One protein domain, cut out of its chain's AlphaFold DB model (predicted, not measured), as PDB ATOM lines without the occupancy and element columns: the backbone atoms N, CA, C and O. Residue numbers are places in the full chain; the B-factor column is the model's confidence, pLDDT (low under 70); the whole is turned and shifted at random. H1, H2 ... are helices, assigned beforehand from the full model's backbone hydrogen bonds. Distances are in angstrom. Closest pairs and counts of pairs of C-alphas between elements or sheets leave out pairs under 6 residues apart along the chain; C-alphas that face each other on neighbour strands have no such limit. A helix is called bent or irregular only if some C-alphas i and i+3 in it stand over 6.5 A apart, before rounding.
ATOM      1  N   GLU A  51     -39.395   5.664  38.741       78.94
ATOM      2  CA  GLU A  51     -38.093   6.293  39.035       78.94
ATOM      3  C   GLU A  51     -37.496   6.951  37.776       78.94
ATOM      4  O   GLU A  51     -36.946   8.052  37.838       78.94
ATOM      5  N   SER A  52     -37.687   6.324  36.613       81.88
ATOM      6  CA  SER A  52     -37.276   6.831  35.300       81.88
ATOM      7  C   SER A  52     -38.006   8.125  34.907       81.88
ATOM      8  O   SER A  52     -37.367   9.081  34.459       81.88
ATOM      9  N   ASP A  53     -39.318   8.213  35.151       87.19
ATOM     10  CA  ASP A  53     -40.119   9.420  34.900       87.19
ATOM     11  C   ASP A  53     -39.664  10.597  35.764       87.19
ATOM     12  O   ASP A  53     -39.699  11.762  35.346       87.19
ATOM     13  N   GLN A  54     -39.261  10.305  37.001       88.69
ATOM     14  CA  GLN A  54     -38.760  11.310  37.925       88.69
ATOM     15  C   GLN A  54     -37.383  11.831  37.484       88.69
ATOM     16  O   GLN A  54     -37.143  13.043  37.526       88.69
ATOM     17  N   VAL A  55     -36.518  10.943  36.985       91.12
ATOM     18  CA  VAL A  55     -35.206  11.288  36.422       91.12
ATOM     19  C   VAL A  55     -35.334  12.141  35.159       91.12
ATOM     20  O   VAL A  55     -34.660  13.166  35.055       91.12
ATOM     21  N   ASP A  56     -36.227  11.802  34.225       91.06
ATOM     22  CA  ASP A  56     -36.439  12.600  33.006       91.06
ATOM     23  C   ASP A  56     -36.894  14.033  33.328       91.06
ATOM     24  O   ASP A  56     -36.351  15.013  32.805       91.06
ATOM     25  N   LYS A  57     -37.845  14.174  34.261       93.25
ATOM     26  CA  LYS A  57     -38.303  15.488  34.740       93.25
ATOM     27  C   LYS A  57     -37.163  16.303  35.342       93.25
ATOM     28  O   LYS A  57     -37.092  17.506  35.093       93.25
ATOM     29  N   TYR A  58     -36.285  15.661  36.108       93.62
ATOM     30  CA  TYR A  58     -35.105  16.306  36.673       93.62
ATOM     31  C   TYR A  58     -34.139  16.774  35.581       93.62
ATOM     32  O   TYR A  58     -33.781  17.950  35.557       93.62
ATOM     33  N   ILE A  59     -33.781  15.900  34.632       94.69
ATOM     34  CA  ILE A  59     -32.862  16.219  33.528       94.69
ATOM     35  C   ILE A  59     -33.406  17.374  32.682       94.69
ATOM     36  O   ILE A  59     -32.660  18.294  32.350       94.69
ATOM     37  N   ARG A  60     -34.706  17.373  32.365       93.50
ATOM     38  CA  ARG A  60     -35.353  18.447  31.593       93.50
ATOM     39  C   ARG A  60     -35.369  19.799  32.320       93.50
ATOM     40  O   ARG A  60     -35.499  20.823  31.660       93.50
ATOM     41  N   GLY A  61     -35.236  19.814  33.647       94.19
ATOM     42  CA  GLY A  61     -35.152  21.034  34.456       94.19
ATOM     43  C   GLY A  61     -33.737  21.604  34.629       94.19
ATOM     44  O   GLY A  61     -33.591  22.660  35.245       94.19
ATOM     45  N   LEU A  62     -32.696  20.927  34.135       93.94
ATOM     46  CA  LEU A  62     -31.310  21.377  34.286       93.94
ATOM     47  C   LEU A  62     -30.940  22.486  33.286       93.94
ATOM     48  O   LEU A  62     -31.465  22.508  32.176       93.94
ATOM     49  N   PRO A  63     -29.966  23.358  33.617       91.25
ATOM     50  CA  PRO A  63     -29.392  24.290  32.651       91.25
ATOM     51  C   PRO A  63     -28.803  23.567  31.428       91.25
ATOM     52  O   PRO A  63     -28.050  22.598  31.587       91.25
ATOM     53  N   ASP A  64     -29.039  24.097  30.224       89.56
ATOM     54  CA  ASP A  64     -28.584  23.535  28.936       89.56
ATOM     55  C   ASP A  64     -27.102  23.130  28.934       89.56
ATOM     56  O   ASP A  64     -26.703  22.114  28.361       89.56
ATOM     57  N   MET A  65     -26.267  23.909  29.631       86.94
ATOM     58  CA  MET A  65     -24.821  23.697  29.711       86.94
ATOM     59  C   MET A  65     -24.431  22.343  30.332       86.94
ATOM     60  O   MET A  65     -23.353  21.816  30.033       86.94
ATOM     61  N   ILE A  66     -25.276  21.780  31.201       93.69
ATOM     62  CA  ILE A  66     -25.038  20.489  31.859       93.69
ATOM     63  C   ILE A  66     -26.014  19.405  31.394       93.69
ATOM     64  O   ILE A  66     -25.626  18.236  31.361       93.69
ATOM     65  N   GLN A  67     -27.220  19.781  30.957       93.88
ATOM     66  CA  GLN A  67     -28.293  18.866  30.561       93.88
ATOM     67  C   GLN A  67     -27.830  17.801  29.559       93.88
ATOM     68  O   GLN A  67     -27.992  16.608  29.810       93.88
ATOM     69  N   GLY A  68     -27.197  18.203  28.452       92.12
ATOM     70  CA  GLY A  68     -26.767  17.256  27.418       92.12
ATOM     71  C   GLY A  68     -25.733  16.238  27.911       92.12
ATOM     72  O   GLY A  68     -25.701  15.106  27.439       92.12
ATOM     73  N   SER A  69     -24.907  16.617  28.892       91.69
ATOM     74  CA  SER A  69     -23.919  15.703  29.481       91.69
ATOM     75  C   SER A  69     -24.565  14.715  30.445       91.69
ATOM     76  O   SER A  69     -24.225  13.541  30.411       91.69
ATOM     77  N   VAL A  70     -25.521  15.173  31.256       93.62
ATOM     78  CA  VAL A  70     -26.280  14.302  32.164       93.62
ATOM     79  C   VAL A  70     -27.132  13.308  31.366       93.62
ATOM     80  O   VAL A  70     -27.116  12.116  31.655       93.62
ATOM     81  N   MET A  71     -27.805  13.768  30.305       92.00
ATOM     82  CA  MET A  71     -28.638  12.918  29.444       92.00
ATOM     83  C   MET A  71     -27.824  11.842  28.709       92.00
ATOM     84  O   MET A  71     -28.287  10.714  28.557       92.00
ATOM     85  N   ALA A  72     -26.595  12.160  28.287       91.38
ATOM     86  CA  ALA A  72     -25.702  11.195  27.642       91.38
ATOM     87  C   ALA A  72     -25.268  10.054  28.579       91.38
ATOM     88  O   ALA A  72     -25.026   8.944  28.105       91.38
ATOM     89  N   SER A  73     -25.195  10.317  29.886       93.56
ATOM     90  CA  SER A  73     -24.823   9.322  30.898       93.56
ATOM     91  C   SER A  73     -25.955   8.362  31.266       93.56
ATOM     92  O   SER A  73     -25.668   7.335  31.864       93.56
ATOM     93  N   LYS A  74     -27.209   8.664  30.887       92.81
ATOM     94  CA  LYS A  74     -28.399   7.823  31.127       92.81
ATOM     95  C   LYS A  74     -28.516   7.325  32.583       92.81
ATOM     96  O   LYS A  74     -28.474   6.118  32.806       92.81
ATOM     97  N   PRO A  75     -28.657   8.233  33.564       90.25
ATOM     98  CA  PRO A  75     -28.826   7.824  34.953       90.25
ATOM     99  C   PRO A  75     -30.110   7.009  35.133       90.25
ATOM    100  O   PRO A  75     -31.162   7.376  34.610       90.25
ATOM    101  N   ASN A  76     -30.024   5.932  35.909       88.19
ATOM    102  CA  ASN A  76     -31.156   5.057  36.224       88.19
ATOM    103  C   ASN A  76     -31.891   5.490  37.499       88.19
ATOM    104  O   ASN A  76     -33.000   5.033  37.765       88.19
ATOM    105  N   THR A  77     -31.265   6.353  38.305       92.38
ATOM    106  CA  THR A  77     -31.818   6.849  39.569       92.38
ATOM    107  C   THR A  77     -31.629   8.352  39.710       92.38
ATOM    108  O   THR A  77     -30.734   8.959  39.116       92.38
ATOM    109  N   MET A  78     -32.450   8.962  40.563       92.19
ATOM    110  CA  MET A  78     -32.330  10.381  40.896       92.19
ATOM    111  C   MET A  78     -30.971  10.731  41.501       92.19
ATOM    112  O   MET A  78     -30.382  11.752  41.149       92.19
ATOM    113  N   GLN A  79     -30.464   9.878  42.389       91.75
ATOM    114  CA  GLN A  79     -29.185  10.098  43.059       91.75
ATOM    115  C   GLN A  79     -28.034  10.144  42.048       91.75
ATOM    116  O   GLN A  79     -27.219  11.061  42.073       91.75
ATOM    117  N   GLU A  80     -28.028   9.207  41.104       92.12
ATOM    118  CA  GLU A  80     -27.038   9.160  40.031       92.12
ATOM    119  C   GLU A  80     -27.119  10.406  39.133       92.12
ATOM    120  O   GLU A  80     -26.101  11.027  38.828       92.12
ATOM    121  N   ALA A  81     -28.331  10.845  38.773       93.62
ATOM    122  CA  ALA A  81     -28.526  12.062  37.986       93.62
ATOM    123  C   ALA A  81     -27.977  13.314  38.700       93.62
ATOM    124  O   ALA A  81     -27.352  14.166  38.061       93.62
ATOM    125  N   ILE A  82     -28.174  13.412  40.019       93.88
ATOM    126  CA  ILE A  82     -27.667  14.506  40.860       93.88
ATOM    127  C   ILE A  82     -26.139  14.477  40.934       93.88
ATOM    128  O   ILE A  82     -25.492  15.517  40.801       93.88
ATOM    129  N   GLU A  83     -25.546  13.301  41.129       94.50
ATOM    130  CA  GLU A  83     -24.092  13.141  41.194       94.50
ATOM    131  C   GLU A  83     -23.423  13.538  39.877       94.50
ATOM    132  O   GLU A  83     -22.480  14.331  39.880       94.50
ATOM    133  N   ILE A  84     -23.965  13.087  38.741       93.56
ATOM    134  CA  ILE A  84     -23.450  13.438  37.411       93.56
ATOM    135  C   ILE A  84     -23.603  14.941  37.144       93.56
ATOM    136  O   ILE A  84     -22.687  15.577  36.610       93.56
ATOM    137  N   ALA A  85     -24.740  15.537  37.518       92.88
ATOM    138  CA  ALA A  85     -24.959  16.975  37.379       92.88
ATOM    139  C   ALA A  85     -23.955  17.784  38.217       92.88
ATOM    140  O   ALA A  85     -23.376  18.751  37.715       92.88
ATOM    141  N   ASN A  86     -23.700  17.360  39.458       90.81
ATOM    142  CA  ASN A  86     -22.749  17.998  40.364       90.81
ATOM    143  C   ASN A  86     -21.301  17.861  39.886       90.81
ATOM    144  O   ASN A  86     -20.569  18.852  39.909       90.81
ATOM    145  N   ASP A  87     -20.885  16.686  39.410       89.56
ATOM    146  CA  ASP A  87     -19.558  16.493  38.815       89.56
ATOM    147  C   ASP A  87     -19.377  17.407  37.599       89.56
ATOM    148  O   ASP A  87     -18.411  18.175  37.509       89.56
ATOM    149  N   ARG A  88     -20.367  17.424  36.697       91.50
ATOM    150  CA  ARG A  88     -20.318  18.258  35.495       91.50
ATOM    151  C   ARG A  88     -20.269  19.743  35.833       91.50
ATOM    152  O   ARG A  88     -19.493  20.480  35.217       91.50
ATOM    153  N   TRP A  89     -21.080  20.178  36.794       84.94
ATOM    154  CA  TRP A  89     -21.094  21.551  37.285       84.94
ATOM    155  C   TRP A  89     -19.751  21.925  37.902       84.94
ATOM    156  O   TRP A  89     -19.193  22.950  37.545       84.94
ATOM    157  N   THR A  90     -19.180  21.076  38.753       81.62
ATOM    158  CA  THR A  90     -17.893  21.300  39.431       81.62
ATOM    159  C   THR A  90     -16.735  21.370  38.438       81.62
ATOM    160  O   THR A  90     -15.893  22.259  38.523       81.62
ATOM    161  N   ARG A  91     -16.725  20.493  37.429       79.12
ATOM    162  CA  ARG A  91     -15.696  20.455  36.380       79.12
ATOM    163  C   ARG A  91     -15.746  21.658  35.437       79.12
ATOM    164  O   ARG A  91     -14.734  22.019  34.839       79.12
ATOM    165  N   ARG A  92     -16.933  22.236  35.239       71.00
ATOM    166  CA  ARG A  92     -17.158  23.401  34.367       71.00
ATOM    167  C   ARG A  92     -17.140  24.719  35.146       71.00
ATOM    168  O   ARG A  92     -16.846  25.753  34.554       71.00
ATOM    169  N   SER A  93     -17.449  24.672  36.442       61.50
ATOM    170  CA  SER A  93     -17.454  25.802  37.361       61.50
ATOM    171  C   SER A  93     -16.021  26.157  37.713       61.50
ATOM    172  O   SER A  93     -15.308  25.377  38.345       61.50
ATOM    173  N   PRO A  94     -15.585  27.374  37.399       58.16
ATOM    174  CA  PRO A  94     -14.234  27.784  37.724       58.16
ATOM    175  C   PRO A  94     -13.982  28.040  39.229       58.16
ATOM    176  O   PRO A  94     -12.950  28.596  39.600       58.16
ATOM    177  N   VAL A  95     -14.944  27.709  40.097       60.22
ATOM    178  CA  VAL A  95     -14.885  27.901  41.555       60.22
ATOM    179  C   VAL A  95     -14.332  26.669  42.282       60.22
ATOM    180  O   VAL A  95     -13.756  26.823  43.353       60.22
ATOM    181  N   ALA A  96     -14.403  25.467  41.699       53.41
ATOM    182  CA  ALA A  96     -13.937  24.243  42.365       53.41
ATOM    183  C   ALA A  96     -12.438  23.936  42.176       53.41
ATOM    184  O   ALA A  96     -11.876  23.117  42.894       53.41
ATOM    185  N   THR A  97     -11.764  24.639  41.265       46.53
ATOM    186  CA  THR A  97     -10.295  24.653  41.140       46.53
ATOM    187  C   THR A  97      -9.733  26.039  41.459       46.53
ATOM    188  O   THR A  97      -8.745  26.482  40.871       46.53
ATOM    189  N   ASN A  98     -10.392  26.785  42.351       50.06
ATOM    190  CA  ASN A  98      -9.979  28.143  42.696       50.06
ATOM    191  C   ASN A  98      -9.041  28.218  43.912       50.06
ATOM    192  O   ASN A  98      -9.112  29.130  44.726       50.06
ATOM    193  N   ASN A  99      -8.118  27.269  44.015       51.84
ATOM    194  CA  ASN A  99      -6.798  27.537  44.581       51.84
ATOM    195  C   ASN A  99      -5.789  27.953  43.490       51.84
ATOM    196  O   ASN A  99      -4.650  28.276  43.809       51.84
ATOM    197  N   GLN A 100      -6.197  27.977  42.214       52.03
ATOM    198  CA  GLN A 100      -5.339  28.361  41.088       52.03
ATOM    199  C   GLN A 100      -5.778  29.633  40.349       52.03
ATOM    200  O   GLN A 100      -5.143  29.996  39.363       52.03
ATOM    201  N   ARG A 101      -6.796  30.377  40.810       50.50
ATOM    202  CA  ARG A 101      -7.064  31.733  40.285       50.50
ATOM    203  C   ARG A 101      -6.546  32.758  41.266       50.50
ATOM    204  O   ARG A 101      -7.283  33.517  41.884       50.50
ATOM    205  N   ILE A 102      -5.226  32.728  41.380       52.22
ATOM    206  CA  ILE A 102      -4.398  33.899  41.124       52.22
ATOM    207  C   ILE A 102      -5.256  35.171  40.991       52.22
ATOM    208  O   ILE A 102      -5.801  35.452  39.922       52.22
ATOM    209  N   LEU A 103      -5.406  35.907  42.096       48.78
ATOM    210  CA  LEU A 103      -5.905  37.275  42.065       48.78
ATOM    211  C   LEU A 103      -4.911  38.076  41.218       48.78
ATOM    212  O   LEU A 103      -3.811  38.393  41.664       48.78
ATOM    213  N   THR A 104      -5.256  38.355  39.968       47.78
ATOM    214  CA  THR A 104      -4.480  39.272  39.138       47.78
ATOM    215  C   THR A 104      -4.643  40.679  39.705       47.78
ATOM    216  O   THR A 104      -5.759  41.198  39.748       47.78
ATOM    217  N   CYS A 105      -3.538  41.281  40.149       47.34
ATOM    218  CA  CYS A 105      -3.431  42.701  40.493       47.34
ATOM    219  C   CYS A 105      -4.078  43.555  39.385       47.34
ATOM    220  O   CYS A 105      -3.652  43.475  38.229       47.34
ATOM    221  N   TYR A 106      -5.079  44.369  39.736       48.19
ATOM    222  CA  TYR A 106      -5.816  45.213  38.783       48.19
ATOM    223  C   TYR A 106      -4.913  46.244  38.077       48.19
ATOM    224  O   TYR A 106      -5.214  46.668  36.969       48.19
ATOM    225  N   GLU A 107      -3.765  46.582  38.670       51.50
ATOM    226  CA  GLU A 107      -2.791  47.516  38.088       51.50
ATOM    227  C   GLU A 107      -1.697  46.832  37.248       51.50
ATOM    228  O   GLU A 107      -1.041  47.492  36.446       51.50
ATOM    229  N   CYS A 108      -1.487  45.518  37.399       59.50
ATOM    230  CA  CYS A 108      -0.263  44.853  36.936       59.50
ATOM    231  C   CYS A 108      -0.477  43.805  35.826       59.50
ATOM    232  O   CYS A 108       0.489  43.367  35.205       59.50
ATOM    233  N   GLY A 109      -1.713  43.340  35.602       52.34
ATOM    234  CA  GLY A 109      -2.091  42.495  34.458       52.34
ATOM    235  C   GLY A 109      -1.488  41.081  34.355       52.34
ATOM    236  O   GLY A 109      -1.882  40.349  33.453       52.34
ATOM    237  N   ASN A 110      -0.591  40.647  35.249       46.69
ATOM    238  CA  ASN A 110       0.039  39.318  35.188       46.69
ATOM    239  C   ASN A 110      -0.412  38.371  36.314       46.69
ATOM    240  O   ASN A 110      -0.645  38.783  37.452       46.69
ATOM    241  N   GLN A 111      -0.513  37.077  35.987       45.94
ATOM    242  CA  GLN A 111      -0.838  36.003  36.926       45.94
ATOM    243  C   GLN A 111       0.407  35.549  37.715       45.94
ATOM    244  O   GLN A 111       1.381  35.121  37.104       45.94
ATOM    245  N   GLY A 112       0.357  35.574  39.057       52.94
ATOM    246  CA  GLY A 112       1.288  34.795  39.891       52.94
ATOM    247  C   GLY A 112       1.757  35.397  41.220       52.94
ATOM    248  O   GLY A 112       2.487  34.717  41.932       52.94
ATOM    249  N   HIS A 113       1.365  36.615  41.599       40.38
ATOM    250  CA  HIS A 113       1.864  37.231  42.837       40.38
ATOM    251  C   HIS A 113       0.874  37.069  43.998       40.38
ATOM    252  O   HIS A 113      -0.205  37.658  44.002       40.38
ATOM    253  N   TYR A 114       1.240  36.246  44.983       55.56
ATOM    254  CA  TYR A 114       0.509  36.121  46.242       55.56
ATOM    255  C   TYR A 114       0.710  37.386  47.087       55.56
ATOM    256  O   TYR A 114       1.792  37.969  47.126       55.56
ATOM    257  N   MET A 115      -0.343  37.806  47.787       47.28
ATOM    258  CA  MET A 115      -0.419  39.077  48.517       47.28
ATOM    259  C   MET A 115       0.582  39.204  49.691       47.28
ATOM    260  O   MET A 115       0.583  40.229  50.367       47.28
ATOM    261  N   SER A 116       1.441  38.203  49.947       51.31
ATOM    262  CA  SER A 116       2.473  38.258  50.996       51.31
ATOM    263  C   SER A 116       3.843  38.765  50.551       51.31
ATOM    264  O   SER A 116       4.680  38.982  51.423       51.31
ATOM    265  N   ASP A 117       4.089  38.964  49.252       47.53
ATOM    266  CA  ASP A 117       5.405  39.408  48.756       47.53
ATOM    267  C   ASP A 117       5.529  40.930  48.605       47.53
ATOM    268  O   ASP A 117       6.524  41.426  48.077       47.53
TER     269      ASP A 117
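What this domain is: This is residues 51 to 117 of the 160 residues of an uncharacterized protein of Tanacetum cinerariifolium (UniProt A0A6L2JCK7). Three helices pack together as a small head at one end, and a long tail with no named element, residues 93 to 117, leads away from it and makes much of the length. H1 and H2 form a helical hairpin, and H3, the longest helix, packs on both and leads into the tail, whose residues 93 to 99 stick out free before its far part folds back on itself. The printed part has 67 residues, with three named helices in the order H1, H2, H3 and no named strand; its class is all helix. It is extended, with a radius of gyration of the C-alphas of 18.0 A and spans of 56 by 18 by 15 A.

Where its parts are: Find C-alpha 78 at (-32.330, 10.381, 40.896); from there H3, residues 78 to 92, runs 21.0 A to C-alpha 92 at (-17.158, 23.401, 34.367). Look next at C-alpha 51 at (-38.093, 6.293, 39.035), where H1, residues 51 to 60, begins its 14.5 A. H2, residues 64 to 73, spans 14.8 A and is irregular: C-alphas 65 and 68 are 7.1 A apart.

How they stand to each other: Start at H3, which touches H2 at a steep tilt of 53 degrees, opposite ways; their closest C-alphas, of Val 70 and Ala 85, are 6.0 A apart. With residues 78 to 81 alone H3 touches H1, at a shallow tilt of 27 degrees, the same way; the closest C-alphas, of Val 55 and Met 78, are 5.4 A apart. H1 and H2, the hairpin, touch at a shallow tilt of 31 degrees, opposite ways, closest at the C-alphas of Ile 59 and Gln 67, 6.1 A. Every O i to N i+4 pair is within hydrogen-bond range in H1 and H3, and 4 of 6 in H2.

The domain as a whole: The C-alphas farthest apart, of Asp 53 and Asp 117, are 56.2 A apart. The printed part has no cut, and both links, H1 to H2 and H2 to H3, are tight. Look for low confidence in residues 93 to 117, which are under 70; the mean pLDDT of the printed part is 75.6.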